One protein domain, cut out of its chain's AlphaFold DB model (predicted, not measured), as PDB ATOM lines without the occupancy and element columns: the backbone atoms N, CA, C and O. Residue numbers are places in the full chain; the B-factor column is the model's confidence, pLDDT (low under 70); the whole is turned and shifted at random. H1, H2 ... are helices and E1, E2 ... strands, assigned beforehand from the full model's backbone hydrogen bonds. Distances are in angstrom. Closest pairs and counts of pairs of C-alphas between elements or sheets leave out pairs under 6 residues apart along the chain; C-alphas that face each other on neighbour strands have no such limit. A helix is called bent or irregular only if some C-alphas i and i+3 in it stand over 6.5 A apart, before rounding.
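AT A GLANCE: This is residues 291 to 376 of the 383 residues of the protein "APH domain-containing protein" of Rhizobium sp. BK068 (UniProt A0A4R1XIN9). A small parallel sheet, its strands in the order E1, E3, E2, lies between the long helix H4 over one face and H1 over the other: three layers. H2 crosses H4, and the short H3 sits at one end of the longest axis. The 86 printed residues hold, in order, E1, H1, E2, H2, H3, H4 and E3: four named helices and three named strands, class mixed. The whole is compact, with a radius of gyration of the C-alphas of 13.0 A and spans of 38 by 25 by 22 A.

HOW THE PARTS SIT: Start at edge strand E1, residues 291 to 295, parallel to inner strand E3, residues 370 to 375; N 293 and O 372 are within hydrogen-bond range at 2.8 A. Edge strand E2, residues 319 to 322, is parallel to E3, with N 371 and O 319 at 2.8 A. H1, residues 301 to 311, runs along E3 at 6 degrees on the local plane, height over the sheet 8.6 A. E1, H1 and E2 form a split strand-helix-strand unit, E3 between its strands, with a right-handed crossover. H2, residues 323 to 330, only grazes the sheet with residues 323 to 325. H4, residues 346 to 365, is over E3 and E2 on the opposite face from H1, height 9.7 A. Residues 348 to 356 of H4 touch H2, about perpendicular at 76 degrees; the closest C-alphas, of Arg 327 and Val 352, are 6.1 A apart. H3, residues 341 to 344, is close to H2 but not clearly touching: the C-alphas of Arg 327 and Ala 343 are 7.3 A apart. E2, the helices H2, H3 and H4, and E3 form a strand-helix-strand unit, two parallel neighbours with helices between. Every O i to N i+4 pair is within range in H2 and H4, 5 of 7 in H1; H3 is too short for one.

IN THESE COORDINATES: Find C-alpha 291 at (135.306, 137.421, 110.062), where E1 begins. H1 spans 16.0 A and is only just irregular, with C-alphas 307 and 310 6.8 A apart. From C-alpha 346 at (120.679, 152.499, 121.327), H4 runs 28.2 A. E3 spans 16.5 A, to C-alpha 375 at (132.039, 146.547, 120.427).

THE WHOLE: The C-alphas farthest apart, of Ala 314 and Ala 342, are 38.2 A apart. The printed part has no cut and no long link. Its mean pLDDT is 91.9, and residue 376 is under 70.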
ATOM      1  N   VAL A 291     134.724 137.561 108.725       96.44
ATOM      2  CA  VAL A 291     135.306 137.421 110.062       96.44
ATOM      3  C   VAL A 291     134.686 138.474 110.971       96.44
ATOM      4  O   VAL A 291     134.781 139.671 110.707       96.44
ATOM      5  N   ALA A 292     134.031 138.045 112.047       94.19
ATOM      6  CA  ALA A 292     133.446 138.945 113.034       94.19
ATOM      7  C   ALA A 292     134.312 138.994 114.294       94.19
ATOM      8  O   ALA A 292     134.516 137.978 114.958       94.19
ATOM      9  N   ILE A 293     134.805 140.184 114.631       92.50
ATOM     10  CA  ILE A 293     135.613 140.451 115.818       92.50
ATOM     11  C   ILE A 293     134.755 141.241 116.807       92.50
ATOM     12  O   ILE A 293     134.353 142.378 116.557       92.50
ATOM     13  N   GLY A 294     134.468 140.608 117.944       86.81
ATOM     14  CA  GLY A 294     133.716 141.189 119.053       86.81
ATOM     15  C   GLY A 294     134.572 141.353 120.306       86.81
ATOM     16  O   GLY A 294     135.552 140.641 120.509       86.81
ATOM     17  N   GLY A 295     134.193 142.292 121.170       83.62
ATOM     18  CA  GLY A 295     134.851 142.511 122.463       83.62
ATOM     19  C   GLY A 295     134.619 143.909 123.031       83.62
ATOM     20  O   GLY A 295     134.015 144.767 122.383       83.62
ATOM     21  N   LEU A 296     135.105 144.155 124.248       81.00
ATOM     22  CA  LEU A 296     134.925 145.429 124.950       81.00
ATOM     23  C   LEU A 296     135.684 146.583 124.274       81.00
ATOM     24  O   LEU A 296     136.596 146.386 123.466       81.00
ATOM     25  N   SER A 297     135.310 147.825 124.586       78.56
ATOM     26  CA  SER A 297     136.078 148.994 124.140       78.56
ATOM     27  C   SER A 297     137.506 148.943 124.704       78.56
ATOM     28  O   SER A 297     137.695 148.588 125.864       78.56
ATOM     29  N   GLY A 298     138.511 149.259 123.883       77.19
ATOM     30  CA  GLY A 298     139.924 149.219 124.285       77.19
ATOM     31  C   GLY A 298     140.581 147.831 124.323       77.19
ATOM     32  O   GLY A 298     141.765 147.749 124.626       77.19
ATOM     33  N   SER A 299     139.884 146.745 123.966       83.19
ATOM     34  CA  SER A 299     140.438 145.376 124.013       83.19
ATOM     35  C   SER A 299     141.361 144.994 122.838       83.19
ATOM     36  O   SER A 299     141.617 143.814 122.632       83.19
ATOM     37  N   GLY A 300     141.806 145.958 122.020       85.19
ATOM     38  CA  GLY A 300     142.699 145.704 120.877       85.19
ATOM     39  C   GLY A 300     142.045 145.141 119.604       85.19
ATOM     40  O   GLY A 300     142.758 144.655 118.734       85.19
ATOM     41  N   LYS A 301     140.711 145.206 119.462       90.25
ATOM     42  CA  LYS A 301     139.984 144.664 118.288       90.25
ATOM     43  C   LYS A 301     140.454 145.251 116.960       90.25
ATOM     44  O   LYS A 301     140.805 144.485 116.074       90.25
ATOM     45  N   THR A 302     140.552 146.577 116.872       89.00
ATOM     46  CA  THR A 302     141.035 147.269 115.670       89.00
ATOM     47  C   THR A 302     142.441 146.813 115.306       89.00
ATOM     48  O   THR A 302     142.699 146.472 114.160       89.00
ATOM     49  N   THR A 303     143.336 146.705 116.294       91.94
ATOM     50  CA  THR A 303     144.705 146.215 116.081       91.94
ATOM     51  C   THR A 303     144.718 144.787 115.537       91.94
ATOM     52  O   THR A 303     145.482 144.485 114.625       91.94
ATOM     53  N   LEU A 304     143.860 143.908 116.065       94.44
ATOM     54  CA  LEU A 304     143.723 142.544 115.558       94.44
ATOM     55  C   LEU A 304     143.132 142.520 114.140       94.44
ATOM     56  O   LEU A 304     143.635 141.796 113.287       94.44
ATOM     57  N   ALA A 305     142.096 143.319 113.875       95.00
ATOM     58  CA  ALA A 305     141.466 143.425 112.563       95.00
ATOM     59  C   ALA A 305     142.467 143.893 111.496       95.00
ATOM     60  O   ALA A 305     142.586 143.259 110.452       95.00
ATOM     61  N   GLU A 306     143.229 144.951 111.785       94.69
ATOM     62  CA  GLU A 306     144.262 145.497 110.897       94.69
ATOM     63  C   GLU A 306     145.428 144.521 110.675       94.69
ATOM     64  O   GLU A 306     146.002 144.495 109.589       94.69
ATOM     65  N   ALA A 307     145.763 143.688 111.666       95.69
ATOM     66  CA  ALA A 307     146.792 142.659 111.525       95.69
ATOM     67  C   ALA A 307     146.319 141.444 110.707       95.69
ATOM     68  O   ALA A 307     147.111 140.853 109.975       95.69
ATOM     69  N   LEU A 308     145.044 141.058 110.822       96.88
ATOM     70  CA  LEU A 308     144.486 139.895 110.123       96.88
ATOM     71  C   LEU A 308     144.074 140.208 108.685       96.88
ATOM     72  O   LEU A 308     144.288 139.384 107.799       96.88
ATOM     73  N   ALA A 309     143.485 141.381 108.441       97.75
ATOM     74  CA  ALA A 309     142.880 141.729 107.158       97.75
ATOM     75  C   ALA A 309     143.793 141.528 105.931       97.75
ATOM     76  O   ALA A 309     143.298 140.983 104.943       97.75
ATOM     77  N   PRO A 310     145.104 141.850 105.955       97.75
ATOM     78  CA  PRO A 310     145.993 141.611 104.816       97.75
ATOM     79  C   PRO A 310     146.147 140.134 104.428       97.75
ATOM     80  O   PRO A 310     146.613 139.842 103.332       97.75
ATOM     81  N   HIS A 311     145.791 139.198 105.310       96.50
ATOM     82  CA  HIS A 311     145.993 137.757 105.126       96.50
ATOM     83  C   HIS A 311     144.695 136.982 104.860       96.50
ATOM     84  O   HIS A 311     144.721 135.756 104.778       96.50
ATOM     85  N   LEU A 312     143.566 137.682 104.732       96.00
ATOM     86  CA  LEU A 312     142.246 137.089 104.541       96.00
ATOM     87  C   LEU A 312     141.733 137.342 103.121       96.00
ATOM     88  O   LEU A 312     141.779 138.469 102.634       96.00
ATOM     89  N   GLY A 313     141.174 136.311 102.486       94.75
ATOM     90  CA  GLY A 313     140.581 136.419 101.152       94.75
ATOM     91  C   GLY A 313     141.587 136.669 100.024       94.75
ATOM     92  O   GLY A 313     142.767 136.325 100.108       94.75
ATOM     93  N   ALA A 314     141.090 137.235  98.924       95.44
ATOM     94  CA  ALA A 314     141.915 137.615  97.782       95.44
ATOM     95  C   ALA A 314     142.665 138.935  98.050       95.44
ATOM     96  O   ALA A 314     142.146 139.797  98.758       95.44
ATOM     97  N   PRO A 315     143.849 139.158  97.453       96.62
ATOM     98  CA  PRO A 315     144.528 140.453  97.524       96.62
ATOM     99  C   PRO A 315     143.628 141.602  97.033       96.62
ATOM    100  O   PRO A 315     142.972 141.435  96.005       96.62
ATOM    101  N   PRO A 316     143.613 142.781  97.683       96.81
ATOM    102  CA  PRO A 316     144.525 143.259  98.730       96.81
ATOM    103  C   PRO A 316     144.110 142.896 100.174       96.81
ATOM    104  O   PRO A 316     144.333 143.678 101.100       96.81
ATOM    105  N   GLY A 317     143.503 141.731 100.393       97.19
ATOM    106  CA  GLY A 317     143.052 141.262 101.699       97.19
ATOM    107  C   GLY A 317     141.582 141.604 101.947       97.19
ATOM    108  O   GLY A 317     140.824 141.867 101.017       97.19
ATOM    109  N   ALA A 318     141.178 141.645 103.212       97.94
ATOM    110  CA  ALA A 318     139.803 141.913 103.606       97.94
ATOM    111  C   ALA A 318     139.493 143.408 103.793       97.94
ATOM    112  O   ALA A 318     140.338 144.198 104.233       97.94
ATOM    113  N   ARG A 319     138.236 143.775 103.521       97.75
ATOM    114  CA  ARG A 319     137.659 145.079 103.867       97.75
ATOM    115  C   ARG A 319     137.254 145.082 105.338       97.75
ATOM    116  O   ARG A 319     136.432 144.274 105.760       97.75
ATOM    117  N   ILE A 320     137.821 145.993 106.119       97.31
ATOM    118  CA  ILE A 320     137.509 146.178 107.535       97.31
ATOM    119  C   ILE A 320     136.329 147.140 107.662       97.31
ATOM    120  O   ILE A 320     136.382 148.271 107.194       97.31
ATOM    121  N   ILE A 321     135.272 146.701 108.329       95.81
ATOM    122  CA  ILE A 321     134.065 147.471 108.600       95.81
ATOM    123  C   ILE A 321     134.016 147.717 110.106       95.81
ATOM    124  O   ILE A 321     133.701 146.818 110.889       95.81
ATOM    125  N   GLU A 322     134.342 148.939 110.519       92.94
ATOM    126  CA  GLU A 322     134.470 149.295 111.934       92.94
ATOM    127  C   GLU A 322     133.261 150.096 112.419       92.94
ATOM    128  O   GLU A 322     132.932 151.161 111.883       92.94
ATOM    129  N   SER A 323     132.630 149.620 113.495       92.19
ATOM    130  CA  SER A 323     131.486 150.300 114.117       92.19
ATOM    131  C   SER A 323     131.795 151.749 114.518       92.19
ATOM    132  O   SER A 323     130.955 152.631 114.343       92.19
ATOM    133  N   ASP A 324     132.999 152.019 115.030       90.44
ATOM    134  CA  ASP A 324     133.412 153.353 115.477       90.44
ATOM    135  C   ASP A 324     133.607 154.328 114.303       90.44
ATOM    136  O   ASP A 324     133.167 155.476 114.378       90.44
ATOM    137  N   ARG A 325     134.165 153.864 113.176       91.25
ATOM    138  CA  ARG A 325     134.309 154.680 111.958       91.25
ATOM    139  C   ARG A 325     132.968 155.019 111.337       91.25
ATOM    140  O   ARG A 325     132.714 156.185 111.047       91.25
ATOM    141  N   ILE A 326     132.084 154.030 111.202       92.56
ATOM    142  CA  ILE A 326     130.720 154.255 110.708       92.56
ATOM    143  C   ILE A 326     129.991 155.241 111.617       92.56
ATOM    144  O   ILE A 326     129.341 156.169 111.140       92.56
ATOM    145  N   ARG A 327     130.137 155.094 112.938       94.00
ATOM    146  CA  ARG A 327     129.549 156.031 113.894       94.00
ATOM    147  C   ARG A 327     130.077 157.447 113.689       94.00
ATOM    148  O   ARG A 327     129.278 158.367 113.645       94.00
ATOM    149  N   LYS A 328     131.383 157.645 113.516       92.69
ATOM    150  CA  LYS A 328     131.969 158.973 113.257       92.69
ATOM    151  C   LYS A 328     131.501 159.569 111.931       92.69
ATOM    152  O   LYS A 328     131.122 160.739 111.902       92.69
ATOM    153  N   ALA A 329     131.400 158.749 110.887       91.06
ATOM    154  CA  ALA A 329     130.846 159.156 109.600       91.06
ATOM    155  C   ALA A 329     129.381 159.622 109.715       91.06
ATOM    156  O   ALA A 329     129.036 160.668 109.171       91.06
ATOM    157  N   LEU A 330     128.539 158.931 110.498       91.00
ATOM    158  CA  LEU A 330     127.150 159.353 110.762       91.00
ATOM    159  C   LEU A 330     127.046 160.720 111.460       91.00
ATOM    160  O   LEU A 330     126.018 161.384 111.347       91.00
ATOM    161  N   PHE A 331     128.088 161.136 112.181       92.00
ATOM    162  CA  PHE A 331     128.178 162.449 112.829       92.00
ATOM    163  C   PHE A 331     128.945 163.479 111.986       92.00
ATOM    164  O   PHE A 331     129.105 164.614 112.429       92.00
ATOM    165  N   GLY A 332     129.413 163.110 110.788       91.19
ATOM    166  CA  GLY A 332     130.157 163.999 109.895       91.19
ATOM    167  C   GLY A 332     131.514 164.440 110.446       91.19
ATOM    168  O   GLY A 332     131.976 165.529 110.111       91.19
ATOM    169  N   VAL A 333     132.144 163.633 111.310       91.81
ATOM    170  CA  VAL A 333     133.434 163.964 111.936       91.81
ATOM    171  C   VAL A 333     134.555 163.012 111.495       91.81
ATOM    172  O   VAL A 333     134.280 161.848 111.194       91.81
ATOM    173  N   PRO A 334     135.827 163.461 111.500       88.00
ATOM    174  CA  PRO A 334     136.978 162.601 111.225       88.00
ATOM    175  C   PRO A 334     137.058 161.375 112.140       88.00
ATOM    176  O   PRO A 334     136.647 161.433 113.305       88.00
ATOM    177  N   ALA A 335     137.668 160.296 111.642       85.56
ATOM    178  CA  ALA A 335     137.832 159.025 112.350       85.56
ATOM    179  C   ALA A 335     138.629 159.142 113.664       85.56
ATOM    180  O   ALA A 335     138.539 158.272 114.522       85.56
ATOM    181  N   GLU A 336     139.381 160.216 113.862       86.69
ATOM    182  CA  GLU A 336     140.179 160.493 115.057       86.69
ATOM    183  C   GLU A 336     139.384 161.275 116.123       86.69
ATOM    184  O   GLU A 336     139.814 161.403 117.268       86.69
ATOM    185  N   THR A 337     138.198 161.780 115.771       89.38
ATOM    186  CA  THR A 337     137.390 162.644 116.640       89.38
ATOM    187  C   THR A 337     136.733 161.846 117.757       89.38
ATOM    188  O   THR A 337     136.065 160.843 117.510       89.38
ATOM    189  N   ARG A 338     136.849 162.312 119.003       89.69
ATOM    190  CA  ARG A 338     136.099 161.733 120.123       89.69
ATOM    191  C   ARG A 338     134.634 162.165 120.053       89.69
ATOM    192  O   ARG A 338     134.337 163.356 120.052       89.69
ATOM    193  N   LEU A 339     133.724 161.196 120.047       90.38
ATOM    194  CA  LEU A 339     132.285 161.454 120.022       90.38
ATOM    195  C   LEU A 339     131.701 161.655 121.434       90.38
ATOM    196  O   LEU A 339     132.195 161.060 122.398       90.38
ATOM    197  N   PRO A 340     130.631 162.461 121.577       91.00
ATOM    198  CA  PRO A 340     129.918 162.619 122.841       91.00
ATOM    199  C   PRO A 340     129.086 161.366 123.189       91.00
ATOM    200  O   PRO A 340     128.729 160.598 122.292       91.00
ATOM    201  N   PRO A 341     128.665 161.179 124.458       88.62
ATOM    202  CA  PRO A 341     127.843 160.035 124.878       88.62
ATOM    203  C   PRO A 341     126.547 159.851 124.075       88.62
ATOM    204  O   PRO A 341     126.107 158.726 123.853       88.62
ATOM    205  N   ALA A 342     125.958 160.944 123.579       89.62
ATOM    206  CA  ALA A 342     124.766 160.905 122.731       89.62
ATOM    207  C   ALA A 342     124.961 160.083 121.443       89.62
ATOM    208  O   ALA A 342     123.990 159.536 120.925       89.62
ATOM    209  N   ALA A 343     126.199 159.947 120.959       89.12
ATOM    210  CA  ALA A 343     126.517 159.127 119.798       89.12
ATOM    211  C   ALA A 343     126.425 157.621 120.060       89.12
ATOM    212  O   ALA A 343     126.407 156.851 119.105       89.12
ATOM    213  N   TYR A 344     126.352 157.189 121.321       89.00
ATOM    214  CA  TYR A 344     126.322 155.778 121.717       89.00
ATOM    215  C   TYR A 344     124.936 155.309 122.185       89.00
ATOM    216  O   TYR A 344     124.807 154.185 122.664       89.00
ATOM    217  N   LYS A 345     123.894 156.138 122.016       90.75
ATOM    218  CA  LYS A 345     122.501 155.745 122.279       90.75
ATOM    219  C   LYS A 345     122.087 154.535 121.431       90.75
ATOM    220  O   LYS A 345     122.618 154.315 120.339       90.75
ATOM    221  N   GLU A 346     121.134 153.756 121.940       89.56
ATOM    222  CA  GLU A 346     120.679 152.499 121.327       89.56
ATOM    223  C   GLU A 346     120.193 152.675 119.883       89.56
ATOM    224  O   GLU A 346     120.551 151.886 119.011       89.56
ATOM    225  N   ASP A 347     119.450 153.746 119.600       92.62
ATOM    226  CA  ASP A 347     118.931 154.058 118.268       92.62
ATOM    227  C   ASP A 347     120.054 154.332 117.251       92.62
ATOM    228  O   ASP A 347     119.983 153.884 116.103       92.62
ATOM    229  N   ILE A 348     121.122 155.015 117.678       92.56
ATOM    230  CA  ILE A 348     122.316 155.253 116.861       92.56
ATOM    231  C   ILE A 348     123.107 153.960 116.678       92.56
ATOM    232  O   ILE A 348     123.514 153.642 115.563       92.56
ATOM    233  N   SER A 349     123.301 153.179 117.740       91.94
ATOM    234  CA  SER A 349     123.979 151.884 117.644       91.94
ATOM    235  C   SER A 349     123.253 150.934 116.692       91.94
ATOM    236  O   SER A 349     123.898 150.349 115.825       91.94
ATOM    237  N   ALA A 350     121.921 150.866 116.740       92.19
ATOM    238  CA  ALA A 350     121.131 150.090 115.790       92.19
ATOM    239  C   ALA A 350     121.331 150.553 114.333       92.19
ATOM    240  O   ALA A 350     121.397 149.718 113.432       92.19
ATOM    241  N   LYS A 351     121.463 151.866 114.082       94.81
ATOM    242  CA  LYS A 351     121.809 152.395 112.747       94.81
ATOM    243  C   LYS A 351     123.201 151.940 112.301       94.81
ATOM    244  O   LYS A 351     123.335 151.470 111.177       94.81
ATOM    245  N   VAL A 352     124.199 152.013 113.184       94.44
ATOM    246  CA  VAL A 352     125.576 151.569 112.904       94.44
ATOM    247  C   VAL A 352     125.619 150.082 112.541       94.44
ATOM    248  O   VAL A 352     126.177 149.734 111.509       94.44
ATOM    249  N   TYR A 353     124.990 149.196 113.320       93.44
ATOM    250  CA  TYR A 353     124.997 147.755 113.020       93.44
ATOM    251  C   TYR A 353     124.251 147.395 111.732       93.44
ATOM    252  O   TYR A 353     124.669 146.481 111.014       93.44
ATOM    253  N   ARG A 354     123.163 148.112 111.414       95.06
ATOM    254  CA  ARG A 354     122.478 147.958 110.122       95.06
ATOM    255  C   ARG A 354     123.396 148.331 108.964       95.06
ATOM    256  O   ARG A 354     123.480 147.563 108.012       95.06
ATOM    257  N   GLU A 355     124.110 149.445 109.080       94.94
ATOM    258  CA  GLU A 355     125.080 149.885 108.074       94.94
ATOM    259  C   GLU A 355     126.239 148.889 107.925       94.94
ATOM    260  O   GLU A 355     126.588 148.510 106.811       94.94
ATOM    261  N   MET A 356     126.782 148.379 109.036       94.94
ATOM    262  CA  MET A 356     127.820 147.343 109.003       94.94
ATOM    263  C   MET A 356     127.355 146.095 108.250       94.94
ATOM    264  O   MET A 356     128.074 145.567 107.404       94.94
ATOM    265  N   THR A 357     126.139 145.636 108.548       95.50
ATOM    266  CA  THR A 357     125.545 144.456 107.908       95.50
ATOM    267  C   THR A 357     125.284 144.704 106.424       95.50
ATOM    268  O   THR A 357     125.512 143.817 105.606       95.50
ATOM    269  N   PHE A 358     124.813 145.899 106.067       95.81
ATOM    270  CA  PHE A 358     124.585 146.299 104.682       95.81
ATOM    271  C   PHE A 358     125.884 146.279 103.870       95.81
ATOM    272  O   PHE A 358     125.951 145.580 102.860       95.81
ATOM    273  N   ARG A 359     126.941 146.939 104.359       95.94
ATOM    274  CA  ARG A 359     128.258 146.946 103.704       95.94
ATOM    275  C   ARG A 359     128.851 145.549 103.589       95.94
ATOM    276  O   ARG A 359     129.281 145.160 102.508       95.94
ATOM    277  N   ALA A 360     128.805 144.760 104.665       96.31
ATOM    278  CA  ALA A 360     129.298 143.384 104.647       96.31
ATOM    279  C   ALA A 360     128.585 142.546 103.576       96.31
ATOM    280  O   ALA A 360     129.236 141.806 102.847       96.31
ATOM    281  N   ARG A 361     127.260 142.692 103.429       96.06
ATOM    282  CA  ARG A 361     126.494 141.997 102.383       96.06
ATOM    283  C   ARG A 361     126.901 142.410 100.975       96.06
ATOM    284  O   ARG A 361     126.980 141.530 100.127       96.06
ATOM    285  N   ILE A 362     127.156 143.696 100.730       94.94
ATOM    286  CA  ILE A 362     127.652 144.172  99.429       94.94
ATOM    287  C   ILE A 362     128.996 143.515  99.117       94.94
ATOM    288  O   ILE A 362     129.139 142.863  98.089       94.94
ATOM    289  N   ILE A 363     129.950 143.611 100.045       96.00
ATOM    290  CA  ILE A 363     131.309 143.093  99.853       96.00
ATOM    291  C   ILE A 363     131.293 141.582  99.598       96.00
ATOM    292  O   ILE A 363     131.905 141.116  98.640       96.00
ATOM    293  N   LEU A 364     130.558 140.824 100.417       95.50
ATOM    294  CA  LEU A 364     130.427 139.372 100.269       95.50
ATOM    295  C   LEU A 364     129.692 138.988  98.978       95.50
ATOM    296  O   LEU A 364     130.065 138.013  98.330       95.50
ATOM    297  N   GLY A 365     128.656 139.747  98.605       92.44
ATOM    298  CA  GLY A 365     127.864 139.519  97.394       92.44
ATOM    299  C   GLY A 365     128.679 139.655  96.109       92.44
ATOM    300  O   GLY A 365     128.435 138.921  95.156       92.44
ATOM    301  N   GLU A 366     129.696 140.518  96.121       89.56
ATOM    302  CA  GLU A 366     130.642 140.717  95.016       89.56
ATOM    303  C   GLU A 366     131.881 139.795  95.110       89.56
ATOM    304  O   GLU A 366     132.851 139.944  94.365       89.56
ATOM    305  N   GLY A 367     131.875 138.820  96.026       91.69
ATOM    306  CA  GLY A 367     132.958 137.847  96.189       91.69
ATOM    307  C   GLY A 367     134.161 138.351  96.997       91.69
ATOM    308  O   GLY A 367     135.219 137.722  96.970       91.69
ATOM    309  N   GLY A 368     134.029 139.483  97.690       95.06
ATOM    310  CA  GLY A 368     135.049 140.037  98.577       95.06
ATOM    311  C   GLY A 368     134.978 139.480 100.001       95.06
ATOM    312  O   GLY A 368     133.928 139.046 100.470       95.06
ATOM    313  N   THR A 369     136.098 139.538 100.719       97.25
ATOM    314  CA  THR A 369     136.182 139.149 102.135       97.25
ATOM    315  C   THR A 369     136.066 140.377 103.033       97.25
ATOM    316  O   THR A 369     136.667 141.418 102.752       97.25
ATOM    317  N   ALA A 370     135.322 140.258 104.132       97.62
ATOM    318  CA  ALA A 370     135.106 141.343 105.086       97.62
ATOM    319  C   ALA A 370     135.504 140.948 106.516       97.62
ATOM    320  O   ALA A 370     135.259 139.829 106.969       97.62
ATOM    321  N   VAL A 371     136.065 141.904 107.255       97.81
ATOM    322  CA  VAL A 371     136.263 141.833 108.707       97.81
ATOM    323  C   VAL A 371     135.333 142.850 109.347       97.81
ATOM    324  O   VAL A 371     135.400 144.031 109.029       97.81
ATOM    325  N   THR A 372     134.467 142.426 110.258       95.31
ATOM    326  CA  THR A 372     133.632 143.344 111.044       95.31
ATOM    327  C   THR A 372     134.231 143.515 112.432       95.31
ATOM    328  O   THR A 372     134.462 142.528 113.125       95.31
ATOM    329  N   ASP A 373     134.481 144.761 112.838       91.38
ATOM    330  CA  ASP A 373     134.933 145.108 114.189       91.38
ATOM    331  C   ASP A 373     133.835 145.888 114.916       91.38
ATOM    332  O   ASP A 373     133.529 147.054 114.613       91.38
ATOM    333  N   ALA A 374     133.223 145.220 115.890       86.25
ATOM    334  CA  ALA A 374     132.206 145.813 116.731       86.25
ATOM    335  C   ALA A 374     132.511 145.652 118.217       86.25
ATOM    336  O   ALA A 374     132.960 144.613 118.704       86.25
ATOM    337  N   VAL A 375     132.158 146.688 118.978       77.56
ATOM    338  CA  VAL A 375     132.039 146.547 120.427       77.56
ATOM    339  C   VAL A 375     130.901 145.565 120.712       77.56
ATOM    340  O   VAL A 375     129.779 145.784 120.270       77.56
ATOM    341  N   SER A 376     131.188 144.486 121.438       63.72
ATOM    342  CA  SER A 376     130.155 143.598 121.976       63.72
ATOM    343  C   SER A 376     130.077 143.839 123.474       63.72
ATOM    344  O   SER A 376     131.006 143.514 124.211       63.72
TER     345      SER A 376